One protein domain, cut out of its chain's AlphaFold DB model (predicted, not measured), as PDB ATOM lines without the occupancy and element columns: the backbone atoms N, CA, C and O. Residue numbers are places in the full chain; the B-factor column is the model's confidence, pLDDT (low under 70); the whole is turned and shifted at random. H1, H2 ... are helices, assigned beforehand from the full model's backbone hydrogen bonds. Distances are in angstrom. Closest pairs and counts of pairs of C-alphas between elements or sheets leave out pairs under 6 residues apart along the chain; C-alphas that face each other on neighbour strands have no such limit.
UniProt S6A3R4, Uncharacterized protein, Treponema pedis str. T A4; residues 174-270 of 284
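What this domain is: This is residues 174 to 270 of the 284 residues of an uncharacterized protein of Treponema pedis str. T A4 (UniProt S6A3R4). Three helices, H3, H4 and H5, lie side by side as an up-and-down bundle, their centres in a triangle, with H5 in the middle of the whole. H1 crosses H5 steeply, H2 packs across the end of H5 where that helix begins, and H6 crosses H3 steeply. The 97 printed residues hold six named helices, H1 to H6 in chain order, and no named strand; the class is all helix. The whole is compact, with a radius of gyration of the C-alphas of 12.8 A and spans of 35 by 33 by 21 A.

Where its parts are: H1, residues 174 to 189, begins at C-alpha 174 (35.507, -41.058, -7.968) and is 22.4 A long. H2 is residues 192 to 199. H3, residues 204 to 220, is the longest at 24.6 A. H4 is residues 225 to 236, 16.7 A. H5, residues 241 to 254, is 19.9 A. H6, residues 258 to 269, ends at C-alpha 269 (59.064, -50.910, -26.626).

How they stand to each other: H5 is the hub, touching four helices. Its closest C-alphas to H3 are Val 248 and Leu 211, 5.6 A, at a shallow tilt of 13 degrees, the same way. H4 and H5 form a helical hairpin, closest at the C-alphas of Ile 234 and Leu 247, 6.9 A. H1 touches H5 with residues 179 to 186 alone, closest at the C-alphas of Leu 183 and Val 246, 6.6 A, at a steep tilt of 65 degrees. H2 touches H5, about perpendicular at 84 degrees, closest at the C-alphas of Ala 199 and Glu 242, 5.2 A. H6 touches H3, closest at the C-alphas of Ile 261 and Ala 214, 6.3 A. H1 and H6 are apart. In each of the six helices every O i to N i+4 pair is within hydrogen-bond range.

The domain as a whole: The C-alphas farthest apart, Asp 193 and Asn 222, are 36.3 A apart. The printed part has no cut, and its five links are tight. Mean pLDDT of the printed part is 77.5, and 22 residues are under 70, among them 181 to 196.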
ATOM      1  N   GLU A 174      34.909 -42.278  -7.405       70.88
ATOM      2  CA  GLU A 174      35.507 -41.058  -7.968       70.88
ATOM      3  C   GLU A 174      36.303 -41.339  -9.251       70.88
ATOM      4  O   GLU A 174      36.158 -40.634 -10.250       70.88
ATOM      5  N   ILE A 175      37.117 -42.396  -9.254       74.12
ATOM      6  CA  ILE A 175      37.919 -42.794 -10.413       74.12
ATOM      7  C   ILE A 175      37.040 -43.256 -11.571       74.12
ATOM      8  O   ILE A 175      37.295 -42.868 -12.715       74.12
ATOM      9  N   LYS A 176      36.010 -44.058 -11.291       75.94
ATOM     10  CA  LYS A 176      35.032 -44.495 -12.288       75.94
ATOM     11  C   LYS A 176      34.387 -43.294 -12.972       75.94
ATOM     12  O   LYS A 176      34.383 -43.237 -14.201       75.94
ATOM     13  N   ARG A 177      33.942 -42.299 -12.192       68.81
ATOM     14  CA  ARG A 177      33.370 -41.055 -12.727       68.81
ATOM     15  C   ARG A 177      34.334 -40.299 -13.620       68.81
ATOM     16  O   ARG A 177      33.978 -39.976 -14.747       68.81
ATOM     17  N   ASP A 178      35.536 -40.013 -13.111       70.69
ATOM     18  CA  ASP A 178      36.557 -39.283 -13.863       70.69
ATOM     19  C   ASP A 178      36.772 -39.963 -15.219       70.69
ATOM     20  O   ASP A 178      36.865 -39.317 -16.256       70.69
ATOM     21  N   THR A 179      36.819 -41.293 -15.206       72.00
ATOM     22  CA  THR A 179      37.064 -42.117 -16.385       72.00
ATOM     23  C   THR A 179      35.897 -42.095 -17.382       72.00
ATOM     24  O   THR A 179      36.126 -42.018 -18.588       72.00
ATOM     25  N   GLU A 180      34.649 -42.139 -16.909       70.44
ATOM     26  CA  GLU A 180      33.446 -41.968 -17.743       70.44
ATOM     27  C   GLU A 180      33.384 -40.561 -18.368       70.44
ATOM     28  O   GLU A 180      33.105 -40.424 -19.559       70.44
ATOM     29  N   GLU A 181      33.758 -39.528 -17.609       65.25
ATOM     30  CA  GLU A 181      33.853 -38.139 -18.073       65.25
ATOM     31  C   GLU A 181      34.880 -37.970 -19.208       65.25
ATOM     32  O   GLU A 181      34.619 -37.278 -20.197       65.25
ATOM     33  N   TYR A 182      36.023 -38.658 -19.123       67.94
ATOM     34  CA  TYR A 182      37.029 -38.658 -20.188       67.94
ATOM     35  C   TYR A 182      36.530 -39.281 -21.492       67.94
ATOM     36  O   TYR A 182      36.756 -38.712 -22.563       67.94
ATOM     37  N   LEU A 183      35.848 -40.427 -21.410       66.25
ATOM     38  CA  LEU A 183      35.286 -41.102 -22.583       66.25
ATOM     39  C   LEU A 183      34.325 -40.183 -23.338       66.25
ATOM     40  O   LEU A 183      34.421 -40.060 -24.560       66.25
ATOM     41  N   TYR A 184      33.449 -39.493 -22.609       64.38
ATOM     42  CA  TYR A 184      32.511 -38.552 -23.204       64.38
ATOM     43  C   TYR A 184      33.185 -37.317 -23.802       64.38
ATOM     44  O   TYR A 184      32.847 -36.903 -24.910       64.38
ATOM     45  N   TYR A 185      34.142 -36.704 -23.098       58.59
ATOM     46  CA  TYR A 185      34.857 -35.549 -23.648       58.59
ATOM     47  C   TYR A 185      35.501 -35.906 -24.985       58.59
ATOM     48  O   TYR A 185      35.414 -35.161 -25.960       58.59
ATOM     49  N   ILE A 186      36.134 -37.073 -25.036       59.38
ATOM     50  CA  ILE A 186      36.906 -37.470 -26.196       59.38
ATOM     51  C   ILE A 186      36.006 -37.842 -27.369       59.38
ATOM     52  O   ILE A 186      36.310 -37.417 -28.483       59.38
ATOM     53  N   SER A 187      34.873 -38.505 -27.133       58.19
ATOM     54  CA  SER A 187      33.893 -38.788 -28.189       58.19
ATOM     55  C   SER A 187      33.276 -37.528 -28.815       58.19
ATOM     56  O   SER A 187      32.805 -37.586 -29.948       58.19
ATOM     57  N   ASN A 188      33.310 -36.382 -28.120       53.94
ATOM     58  CA  ASN A 188      32.714 -35.130 -28.596       53.94
ATOM     59  C   ASN A 188      33.726 -34.083 -29.084       53.94
ATOM     60  O   ASN A 188      33.388 -33.249 -29.923       53.94
ATOM     61  N   VAL A 189      34.949 -34.075 -28.551       52.38
ATOM     62  CA  VAL A 189      35.936 -33.012 -28.818       52.38
ATOM     63  C   VAL A 189      37.058 -33.473 -29.738       52.38
ATOM     64  O   VAL A 189      37.630 -32.661 -30.470       52.38
ATOM     65  N   VAL A 190      37.377 -34.766 -29.743       56.28
ATOM     66  CA  VAL A 190      38.383 -35.296 -30.661       56.28
ATOM     67  C   VAL A 190      37.691 -35.662 -31.973       56.28
ATOM     68  O   VAL A 190      36.722 -36.417 -31.951       56.28
ATOM     69  N   PRO A 191      38.163 -35.165 -33.133       59.97
ATOM     70  CA  PRO A 191      37.580 -35.539 -34.415       59.97
ATOM     71  C   PRO A 191      37.533 -37.062 -34.561       59.97
ATOM     72  O   PRO A 191      38.569 -37.717 -34.407       59.97
ATOM     73  N   ASN A 192      36.362 -37.614 -34.889       63.88
ATOM     74  CA  ASN A 192      36.170 -39.064 -35.027       63.88
ATOM     75  C   ASN A 192      37.214 -39.699 -35.957       63.88
ATOM     76  O   ASN A 192      37.769 -40.747 -35.639       63.88
ATOM     77  N   ASP A 193      37.584 -39.016 -37.040       64.12
ATOM     78  CA  ASP A 193      38.609 -39.488 -37.977       64.12
ATOM     79  C   ASP A 193      39.992 -39.649 -37.329       64.12
ATOM     80  O   ASP A 193      40.761 -40.535 -37.700       64.12
ATOM     81  N   PHE A 194      40.331 -38.813 -36.343       67.62
ATOM     82  CA  PHE A 194      41.584 -38.934 -35.601       67.62
ATOM     83  C   PHE A 194      41.555 -40.128 -34.643       67.62
ATOM     84  O   PHE A 194      42.539 -40.872 -34.588       67.62
ATOM     85  N   LEU A 195      40.450 -40.313 -33.911       65.38
ATOM     86  CA  LEU A 195      40.274 -41.448 -33.000       65.38
ATOM     87  C   LEU A 195      40.309 -42.761 -33.771       65.38
ATOM     88  O   LEU A 195      41.164 -43.599 -33.505       65.38
ATOM     89  N   LEU A 196      39.477 -42.886 -34.805       67.50
ATOM     90  CA  LEU A 196      39.402 -44.077 -35.646       67.50
ATOM     91  C   LEU A 196      40.748 -44.393 -36.306       67.50
ATOM     92  O   LEU A 196      41.157 -45.550 -36.359       67.50
ATOM     93  N   LYS A 197      41.479 -43.379 -36.790       74.75
ATOM     94  CA  LYS A 197      42.783 -43.588 -37.441       74.75
ATOM     95  C   LYS A 197      43.869 -44.071 -36.481       74.75
ATOM     96  O   LYS A 197      44.751 -44.807 -36.919       74.75
ATOM     97  N   ASN A 198      43.874 -43.628 -35.223       72.75
ATOM     98  CA  ASN A 198      44.918 -44.011 -34.269       72.75
ATOM     99  C   ASN A 198      44.543 -45.239 -33.438       72.75
ATOM    100  O   ASN A 198      45.418 -46.069 -33.220       72.75
ATOM    101  N   ALA A 199      43.272 -45.415 -33.068       74.44
ATOM    102  CA  ALA A 199      42.796 -46.623 -32.396       74.44
ATOM    103  C   ALA A 199      43.044 -47.872 -33.257       74.44
ATOM    104  O   ALA A 199      43.570 -48.864 -32.768       74.44
ATOM    105  N   LYS A 200      42.819 -47.790 -34.577       79.31
ATOM    106  CA  LYS A 200      43.103 -48.891 -35.519       79.31
ATOM    107  C   LYS A 200      44.582 -49.293 -35.625       79.31
ATOM    108  O   LYS A 200      44.870 -50.330 -36.213       79.31
ATOM    109  N   LYS A 201      45.524 -48.491 -35.112       80.69
ATOM    110  CA  LYS A 201      46.961 -48.827 -35.139       80.69
ATOM    111  C   LYS A 201      47.366 -49.811 -34.046       80.69
ATOM    112  O   LYS A 201      48.445 -50.389 -34.142       80.69
ATOM    113  N   TYR A 202      46.547 -49.963 -33.010       82.88
ATOM    114  CA  TYR A 202      46.859 -50.778 -31.844       82.88
ATOM    115  C   TYR A 202      45.754 -51.813 -31.650       82.88
ATOM    116  O   TYR A 202      44.576 -51.508 -31.821       82.88
ATOM    117  N   SER A 203      46.127 -53.047 -31.319       87.25
ATOM    118  CA  SER A 203      45.158 -54.033 -30.844       87.25
ATOM    119  C   SER A 203      44.816 -53.767 -29.375       87.25
ATOM    120  O   SER A 203      45.559 -53.069 -28.677       87.25
ATOM    121  N   ASN A 204      43.728 -54.364 -28.885       87.50
ATOM    122  CA  ASN A 204      43.357 -54.271 -27.472       87.50
ATOM    123  C   ASN A 204      44.480 -54.773 -26.557       87.50
ATOM    124  O   ASN A 204      44.805 -54.123 -25.566       87.50
ATOM    125  N   GLU A 205      45.119 -55.889 -26.915       89.50
ATOM    126  CA  GLU A 205      46.254 -56.444 -26.172       89.50
ATOM    127  C   GLU A 205      47.390 -55.424 -26.103       89.50
ATOM    128  O   GLU A 205      47.938 -55.167 -25.033       89.50
ATOM    129  N   LYS A 206      47.682 -54.759 -27.230       86.94
ATOM    130  CA  LYS A 206      48.744 -53.757 -27.286       86.94
ATOM    131  C   LYS A 206      48.444 -52.535 -26.421       86.94
ATOM    132  O   LYS A 206      49.352 -51.974 -25.811       86.94
ATOM    133  N   LEU A 207      47.184 -52.118 -26.348       88.56
ATOM    134  CA  LEU A 207      46.762 -51.020 -25.477       88.56
ATOM    135  C   LEU A 207      46.859 -51.389 -23.997       88.56
ATOM    136  O   LEU A 207      47.304 -50.565 -23.199       88.56
ATOM    137  N   LEU A 208      46.515 -52.624 -23.630       91.38
ATOM    138  CA  LEU A 208      46.676 -53.117 -22.262       91.38
ATOM    139  C   LEU A 208      48.153 -53.241 -21.858       91.38
ATOM    140  O   LEU A 208      48.490 -52.932 -20.716       91.38
ATOM    141  N   GLU A 209      49.047 -53.609 -22.781       89.69
ATOM    142  CA  GLU A 209      50.500 -53.558 -22.548       89.69
ATOM    143  C   GLU A 209      50.977 -52.129 -22.261       89.69
ATOM    144  O   GLU A 209      51.726 -51.899 -21.312       89.69
ATOM    145  N   ILE A 210      50.521 -51.155 -23.059       88.50
ATOM    146  CA  ILE A 210      50.854 -49.736 -22.865       88.50
ATOM    147  C   ILE A 210      50.328 -49.242 -21.511       88.50
ATOM    148  O   ILE A 210      51.039 -48.538 -20.793       88.50
ATOM    149  N   LEU A 211      49.106 -49.631 -21.140       91.00
ATOM    150  CA  LEU A 211      48.499 -49.301 -19.853       91.00
ATOM    151  C   LEU A 211      49.299 -49.875 -18.677       91.00
ATOM    152  O   LEU A 211      49.588 -49.158 -17.721       91.00
ATOM    153  N   LEU A 212      49.673 -51.155 -18.755       91.50
ATOM    154  CA  LEU A 212      50.476 -51.832 -17.738       91.50
ATOM    155  C   LEU A 212      51.853 -51.176 -17.592       91.50
ATOM    156  O   LEU A 212      52.300 -50.923 -16.473       91.50
ATOM    157  N   PHE A 213      52.496 -50.844 -18.712       89.56
ATOM    158  CA  PHE A 213      53.756 -50.109 -18.713       89.56
ATOM    159  C   PHE A 213      53.612 -48.751 -18.015       89.56
ATOM    160  O   PHE A 213      54.387 -48.429 -17.115       89.56
ATOM    161  N   ALA A 214      52.597 -47.967 -18.392       87.44
ATOM    162  CA  ALA A 214      52.343 -46.659 -17.798       87.44
ATOM    163  C   ALA A 214      52.069 -46.758 -16.288       87.44
ATOM    164  O   ALA A 214      52.534 -45.915 -15.525       87.44
ATOM    165  N   TYR A 215      51.353 -47.797 -15.849       89.31
ATOM    166  CA  TYR A 215      51.105 -48.064 -14.434       89.31
ATOM    167  C   TYR A 215      52.396 -48.382 -13.670       89.31
ATOM    168  O   TYR A 215      52.651 -47.777 -12.630       89.31
ATOM    169  N   HIS A 216      53.237 -49.282 -14.186       87.94
ATOM    170  CA  HIS A 216      54.518 -49.600 -13.550       87.94
ATOM    171  C   HIS A 216      55.432 -48.381 -13.460       87.94
ATOM    172  O   HIS A 216      55.992 -48.120 -12.400       87.94
ATOM    173  N   PHE A 217      55.503 -47.589 -14.529       85.06
ATOM    174  CA  PHE A 217      56.258 -46.344 -14.522       85.06
ATOM    175  C   PHE A 217      55.716 -45.351 -13.479       85.06
ATOM    176  O   PHE A 217      56.485 -44.760 -12.728       85.06
ATOM    177  N   ALA A 218      54.392 -45.196 -13.370       80.00
ATOM    178  CA  ALA A 218      53.789 -44.329 -12.357       80.00
ATOM    179  C   ALA A 218      54.047 -44.815 -10.919       80.00
ATOM    180  O   ALA A 218      54.224 -44.003 -10.007       80.00
ATOM    181  N   LYS A 219      54.114 -46.137 -10.725       79.06
ATOM    182  CA  LYS A 219      54.465 -46.768  -9.451       79.06
ATOM    183  C   LYS A 219      55.917 -46.479  -9.052       79.06
ATOM    184  O   LYS A 219      56.170 -46.203  -7.885       79.06
ATOM    185  N   GLU A 220      56.862 -46.492  -9.991       80.81
ATOM    186  CA  GLU A 220      58.264 -46.113  -9.724       80.81
ATOM    187  C   GLU A 220      58.388 -44.667  -9.195       80.81
ATOM    188  O   GLU A 220      59.273 -44.377  -8.393       80.81
ATOM    189  N   GLU A 221      57.467 -43.775  -9.575       76.19
ATOM    190  CA  GLU A 221      57.493 -42.337  -9.258       76.19
ATOM    191  C   GLU A 221      56.617 -41.940  -8.039       76.19
ATOM    192  O   GLU A 221      56.358 -40.760  -7.820       76.19
ATOM    193  N   ASN A 222      56.187 -42.899  -7.206       67.44
ATOM    194  CA  ASN A 222      55.409 -42.701  -5.966       67.44
ATOM    195  C   ASN A 222      53.925 -42.276  -6.078       67.44
ATOM    196  O   ASN A 222      53.345 -41.775  -5.112       67.44
ATOM    197  N   TYR A 223      53.255 -42.547  -7.200       62.59
ATOM    198  CA  TYR A 223      51.822 -42.268  -7.373       62.59
ATOM    199  C   TYR A 223      50.975 -43.550  -7.290       62.59
ATOM    200  O   TYR A 223      50.608 -44.123  -8.311       62.59
ATOM    201  N   HIS A 224      50.660 -44.032  -6.083       71.12
ATOM    202  CA  HIS A 224      50.261 -45.444  -5.914       71.12
ATOM    203  C   HIS A 224      48.754 -45.730  -5.959       71.12
ATOM    204  O   HIS A 224      48.288 -46.455  -6.835       71.12
ATOM    205  N   GLU A 225      47.965 -45.181  -5.036       75.12
ATOM    206  CA  GLU A 225      46.615 -45.709  -4.771       75.12
ATOM    207  C   GLU A 225      45.598 -45.356  -5.870       75.12
ATOM    208  O   GLU A 225      44.925 -46.225  -6.427       75.12
ATOM    209  N   ARG A 226      45.550 -44.081  -6.276       75.38
ATOM    210  CA  ARG A 226      44.626 -43.612  -7.323       75.38
ATOM    211  C   ARG A 226      44.942 -44.205  -8.701       75.38
ATOM    212  O   ARG A 226      44.025 -44.434  -9.489       75.38
ATOM    213  N   PHE A 227      46.219 -44.453  -9.005       82.62
ATOM    214  CA  PHE A 227      46.626 -45.065 -10.275       82.62
ATOM    215  C   PHE A 227      46.379 -46.565 -10.293       82.62
ATOM    216  O   PHE A 227      45.934 -47.062 -11.321       82.62
ATOM    217  N   ALA A 228      46.592 -47.267  -9.177       86.19
ATOM    218  CA  ALA A 228      46.283 -48.690  -9.073       86.19
ATOM    219  C   ALA A 228      44.791 -48.961  -9.305       86.19
ATOM    220  O   ALA A 228      44.442 -49.777 -10.154       86.19
ATOM    221  N   ILE A 229      43.907 -48.215  -8.638       86.25
ATOM    222  CA  ILE A 229      42.456 -48.393  -8.803       86.25
ATOM    223  C   ILE A 229      42.019 -48.032 -10.232       86.25
ATOM    224  O   ILE A 229      41.207 -48.732 -10.831       86.25
ATOM    225  N   ARG A 230      42.586 -46.974 -10.829       87.88
ATOM    226  CA  ARG A 230      42.283 -46.601 -12.221       87.88
ATOM    227  C   ARG A 230      42.783 -47.634 -13.227       87.88
ATOM    228  O   ARG A 230      42.081 -47.916 -14.193       87.88
ATOM    229  N   TYR A 231      43.972 -48.184 -12.999       91.31
ATOM    230  CA  TYR A 231      44.526 -49.274 -13.794       91.31
ATOM    231  C   TYR A 231      43.591 -50.487 -13.755       91.31
ATOM    232  O   TYR A 231      43.167 -50.949 -14.812       91.31
ATOM    233  N   GLU A 232      43.200 -50.939 -12.560       90.19
ATOM    234  CA  GLU A 232      42.284 -52.073 -12.395       90.19
ATOM    235  C   GLU A 232      40.911 -51.801 -13.021       90.19
ATOM    236  O   GLU A 232      40.373 -52.659 -13.720       90.19
ATOM    237  N   TYR A 233      40.368 -50.591 -12.860       88.81
ATOM    238  CA  TYR A 233      39.107 -50.207 -13.492       88.81
ATOM    239  C   TYR A 233      39.168 -50.317 -15.022       88.81
ATOM    240  O   TYR A 233      38.293 -50.928 -15.630       88.81
ATOM    241  N   ILE A 234      40.200 -49.751 -15.660       89.50
ATOM    242  CA  ILE A 234      40.338 -49.777 -17.127       89.50
ATOM    243  C   ILE A 234      40.608 -51.202 -17.621       89.50
ATOM    244  O   ILE A 234      39.981 -51.639 -18.582       89.50
ATOM    245  N   LYS A 235      41.511 -51.934 -16.957       92.06
ATOM    246  CA  LYS A 235      41.917 -53.298 -17.326       92.06
ATOM    247  C   LYS A 235      40.743 -54.276 -17.340       92.06
ATOM    248  O   LYS A 235      40.666 -55.121 -18.225       92.06
ATOM    249  N   ASN A 236      39.852 -54.173 -16.356       86.50
ATOM    250  CA  ASN A 236      38.746 -55.115 -16.176       86.50
ATOM    251  C   ASN A 236      37.461 -54.681 -16.906       86.50
ATOM    252  O   ASN A 236      36.479 -55.428 -16.945       86.50
ATOM    253  N   ARG A 237      37.440 -53.481 -17.499       84.00
ATOM    254  CA  ARG A 237      36.279 -52.965 -18.228       84.00
ATOM    255  C   ARG A 237      36.179 -53.593 -19.616       84.00
ATOM    256  O   ARG A 237      37.142 -53.632 -20.376       84.00
ATOM    257  N   LYS A 238      34.968 -54.010 -19.992       83.56
ATOM    258  CA  LYS A 238      34.644 -54.326 -21.389       83.56
ATOM    259  C   LYS A 238      34.489 -53.017 -22.161       83.56
ATOM    260  O   LYS A 238      33.569 -52.253 -21.877       83.56
ATOM    261  N   SER A 239      35.380 -52.787 -23.115       81.81
ATOM    262  CA  SER A 239      35.414 -51.579 -23.940       81.81
ATOM    263  C   SER A 239      35.708 -51.927 -25.392       81.81
ATOM    264  O   SER A 239      36.342 -52.947 -25.679       81.81
ATOM    265  N   THR A 240      35.251 -51.082 -26.314       84.19
ATOM    266  CA  THR A 240      35.705 -51.154 -27.710       84.19
ATOM    267  C   THR A 240      37.183 -50.767 -27.808       84.19
ATOM    268  O   THR A 240      37.756 -50.205 -26.872       84.19
ATOM    269  N   ASN A 241      37.825 -51.055 -28.942       83.12
ATOM    270  CA  ASN A 241      39.227 -50.683 -29.143       83.12
ATOM    271  C   ASN A 241      39.406 -49.153 -29.145       83.12
ATOM    272  O   ASN A 241      40.356 -48.624 -28.571       83.12
ATOM    273  N   GLU A 242      38.447 -48.422 -29.721       78.56
ATOM    274  CA  GLU A 242      38.409 -46.962 -29.670       78.56
ATOM    275  C   GLU A 242      38.299 -46.446 -28.234       78.56
ATOM    276  O   GLU A 242      39.078 -45.585 -27.832       78.56
ATOM    277  N   GLU A 243      37.376 -46.988 -27.440       80.38
ATOM    278  CA  GLU A 243      37.217 -46.607 -26.035       80.38
ATOM    279  C   GLU A 243      38.467 -46.934 -25.217       80.38
ATOM    280  O   GLU A 243      38.940 -46.100 -24.448       80.38
ATOM    281  N   LEU A 244      39.046 -48.120 -25.401       86.56
ATOM    282  CA  LEU A 244      40.252 -48.520 -24.686       86.56
ATOM    283  C   LEU A 244      41.434 -47.615 -25.046       86.56
ATOM    284  O   LEU A 244      42.159 -47.178 -24.154       86.56
ATOM    285  N   PHE A 245      41.597 -47.259 -26.324       85.00
ATOM    286  CA  PHE A 245      42.632 -46.322 -26.765       85.00
ATOM    287  C   PHE A 245      42.521 -44.990 -26.016       85.00
ATOM    288  O   PHE A 245      43.512 -44.461 -25.508       85.00
ATOM    289  N   VAL A 246      41.296 -44.481 -25.906       79.00
ATOM    290  CA  VAL A 246      40.965 -43.246 -25.197       79.00
ATOM    291  C   VAL A 246      41.285 -43.345 -23.706       79.00
ATOM    292  O   VAL A 246      41.928 -42.456 -23.149       79.00
ATOM    293  N   LEU A 247      40.894 -44.443 -23.061       84.19
ATOM    294  CA  LEU A 247      41.141 -44.679 -21.640       84.19
ATOM    295  C   LEU A 247      42.632 -44.749 -21.310       84.19
ATOM    296  O   LEU A 247      43.080 -44.125 -20.346       84.19
ATOM    297  N   VAL A 248      43.411 -45.457 -22.130       87.25
ATOM    298  CA  VAL A 248      44.868 -45.563 -21.973       87.25
ATOM    299  C   VAL A 248      45.540 -44.211 -22.194       87.25
ATOM    300  O   VAL A 248      46.395 -43.804 -21.407       87.25
ATOM    301  N   PHE A 249      45.113 -43.468 -23.215       79.94
ATOM    302  CA  PHE A 249      45.597 -42.113 -23.465       79.94
ATOM    303  C   PHE A 249      45.334 -41.181 -22.271       79.94
ATOM    304  O   PHE A 249      46.243 -40.492 -21.804       79.94
ATOM    305  N   CYS A 250      44.123 -41.209 -21.713       76.88
ATOM    306  CA  CYS A 250      43.767 -40.434 -20.526       76.88
ATOM    307  C   CYS A 250      44.551 -40.851 -19.284       76.88
ATOM    308  O   CYS A 250      44.973 -39.986 -18.518       76.88
ATOM    309  N   PHE A 251      44.769 -42.151 -19.084       84.25
ATOM    310  CA  PHE A 251      45.588 -42.656 -17.987       84.25
ATOM    311  C   PHE A 251      47.000 -42.051 -18.022       84.25
ATOM    312  O   PHE A 251      47.485 -41.552 -17.007       84.25
ATOM    313  N   ILE A 252      47.619 -42.013 -19.207       82.12
ATOM    314  CA  ILE A 252      48.948 -41.425 -19.417       82.12
ATOM    315  C   ILE A 252      48.935 -39.910 -19.182       82.12
ATOM    316  O   ILE A 252      49.831 -39.402 -18.514       82.12
ATOM    317  N   ILE A 253      47.938 -39.173 -19.674       75.25
ATOM    318  CA  ILE A 253      47.872 -37.713 -19.473       75.25
ATOM    319  C   ILE A 253      47.692 -37.355 -17.999       75.25
ATOM    320  O   ILE A 253      48.426 -36.525 -17.466       75.25
ATOM    321  N   VAL A 254      46.734 -37.990 -17.321       71.50
ATOM    322  CA  VAL A 254      46.399 -37.675 -15.922       71.50
ATOM    323  C   VAL A 254      47.541 -38.027 -14.969       71.50
ATOM    324  O   VAL A 254      47.619 -37.474 -13.875       71.50
ATOM    325  N   SER A 255      48.475 -38.879 -15.399       71.88
ATOM    326  CA  SER A 255      49.730 -39.111 -14.680       71.88
ATOM    327  C   SER A 255      50.583 -37.857 -14.488       71.88
ATOM    328  O   SER A 255      51.429 -37.843 -13.601       71.88
ATOM    329  N   GLY A 256      50.412 -36.815 -15.314       69.75
ATOM    330  CA  GLY A 256      51.320 -35.662 -15.337       69.75
ATOM    331  C   GLY A 256      52.736 -36.014 -15.818       69.75
ATOM    332  O   GLY A 256      53.623 -35.165 -15.813       69.75
ATOM    333  N   MET A 257      52.949 -37.258 -16.256       73.62
ATOM    334  CA  MET A 257      54.231 -37.821 -16.684       73.62
ATOM    335  C   MET A 257      54.224 -38.224 -18.159       73.62
ATOM    336  O   MET A 257      55.116 -38.947 -18.599       73.62
ATOM    337  N   GLU A 258      53.249 -37.739 -18.932       77.69
ATOM    338  CA  GLU A 258      53.101 -37.942 -20.377       77.69
ATOM    339  C   GLU A 258      54.452 -37.973 -21.105       77.69
ATOM    340  O   GLU A 258      54.811 -38.971 -21.727       77.69
ATOM    341  N   SER A 259      55.235 -36.900 -20.988       78.00
ATOM    342  CA  SER A 259      56.497 -36.749 -21.716       78.00
ATOM    343  C   SER A 259      57.525 -37.825 -21.355       78.00
ATOM    344  O   SER A 259      58.210 -38.334 -22.246       78.00
ATOM    345  N   LYS A 260      57.606 -38.214 -20.075       81.75
ATOM    346  CA  LYS A 260      58.504 -39.269 -19.590       81.75
ATOM    347  C   LYS A 260      58.035 -40.653 -20.046       81.75
ATOM    348  O   LYS A 260      58.835 -41.414 -20.586       81.75
ATOM    349  N   ILE A 261      56.744 -40.954 -19.881       80.69
ATOM    350  CA  ILE A 261      56.145 -42.243 -20.260       80.69
ATOM    351  C   ILE A 261      56.306 -42.472 -21.764       80.69
ATOM    352  O   ILE A 261      56.740 -43.543 -22.177       80.69
ATOM    353  N   LEU A 262      56.040 -41.461 -22.593       79.69
ATOM    354  CA  LEU A 262      56.151 -41.581 -24.048       79.69
ATOM    355  C   LEU A 262      57.587 -41.711 -24.533       79.69
ATOM    356  O   LEU A 262      57.862 -42.517 -25.423       79.69
ATOM    357  N   ALA A 263      58.511 -40.944 -23.949       81.44
ATOM    358  CA  ALA A 263      59.926 -41.070 -24.271       81.44
ATOM    359  C   ALA A 263      60.434 -42.486 -23.961       81.44
ATOM    360  O   ALA A 263      61.177 -43.067 -24.755       81.44
ATOM    361  N   ARG A 264      59.992 -43.061 -22.836       80.50
ATOM    362  CA  ARG A 264      60.395 -44.399 -22.405       80.50
ATOM    363  C   ARG A 264      59.718 -45.507 -23.219       80.50
ATOM    364  O   ARG A 264      60.423 -46.388 -23.694       80.50
ATOM    365  N   LEU A 265      58.420 -45.400 -23.518       79.44
ATOM    366  CA  LEU A 265      57.697 -46.313 -24.426       79.44
ATOM    367  C   LEU A 265      58.343 -46.397 -25.814       79.44
ATOM    368  O   LEU A 265      58.493 -47.484 -26.378       79.44
ATOM    369  N   LYS A 266      58.757 -45.248 -26.359       78.25
ATOM    370  CA  LYS A 266      59.440 -45.188 -27.653       78.25
ATOM    371  C   LYS A 266      60.808 -45.865 -27.607       78.25
ATOM    372  O   LYS A 266      61.175 -46.553 -28.554       78.25
ATOM    373  N   LYS A 267      61.552 -45.671 -26.516       79.00
ATOM    374  CA  LYS A 267      62.901 -46.217 -26.335       79.00
ATOM    375  C   LYS A 267      62.901 -47.722 -26.053       79.00
ATOM    376  O   LYS A 267      63.735 -48.429 -26.601       79.00
ATOM    377  N   GLU A 268      62.009 -48.189 -25.186       75.62
ATOM    378  CA  GLU A 268      62.049 -49.551 -24.632       75.62
ATOM    379  C   GLU A 268      61.157 -50.530 -25.397       75.62
ATOM    380  O   GLU A 268      61.493 -51.705 -25.506       75.62
ATOM    381  N   SER A 269      60.062 -50.046 -25.986       62.72
ATOM    382  CA  SER A 269      59.064 -50.910 -26.626       62.72
ATOM    383  C   SER A 269      58.929 -50.660 -28.130       62.72
ATOM    384  O   SER A 269      58.109 -51.305 -28.782       62.72
ATOM    385  N   ASN A 270      59.701 -49.713 -28.689       65.31
ATOM    386  CA  ASN A 270      59.589 -49.227 -30.072       65.31
ATOM    387  C   ASN A 270      58.146 -48.826 -30.453       65.31
ATOM    388  O   ASN A 270      57.737 -48.890 -31.613       65.31
TER     389      ASN A 270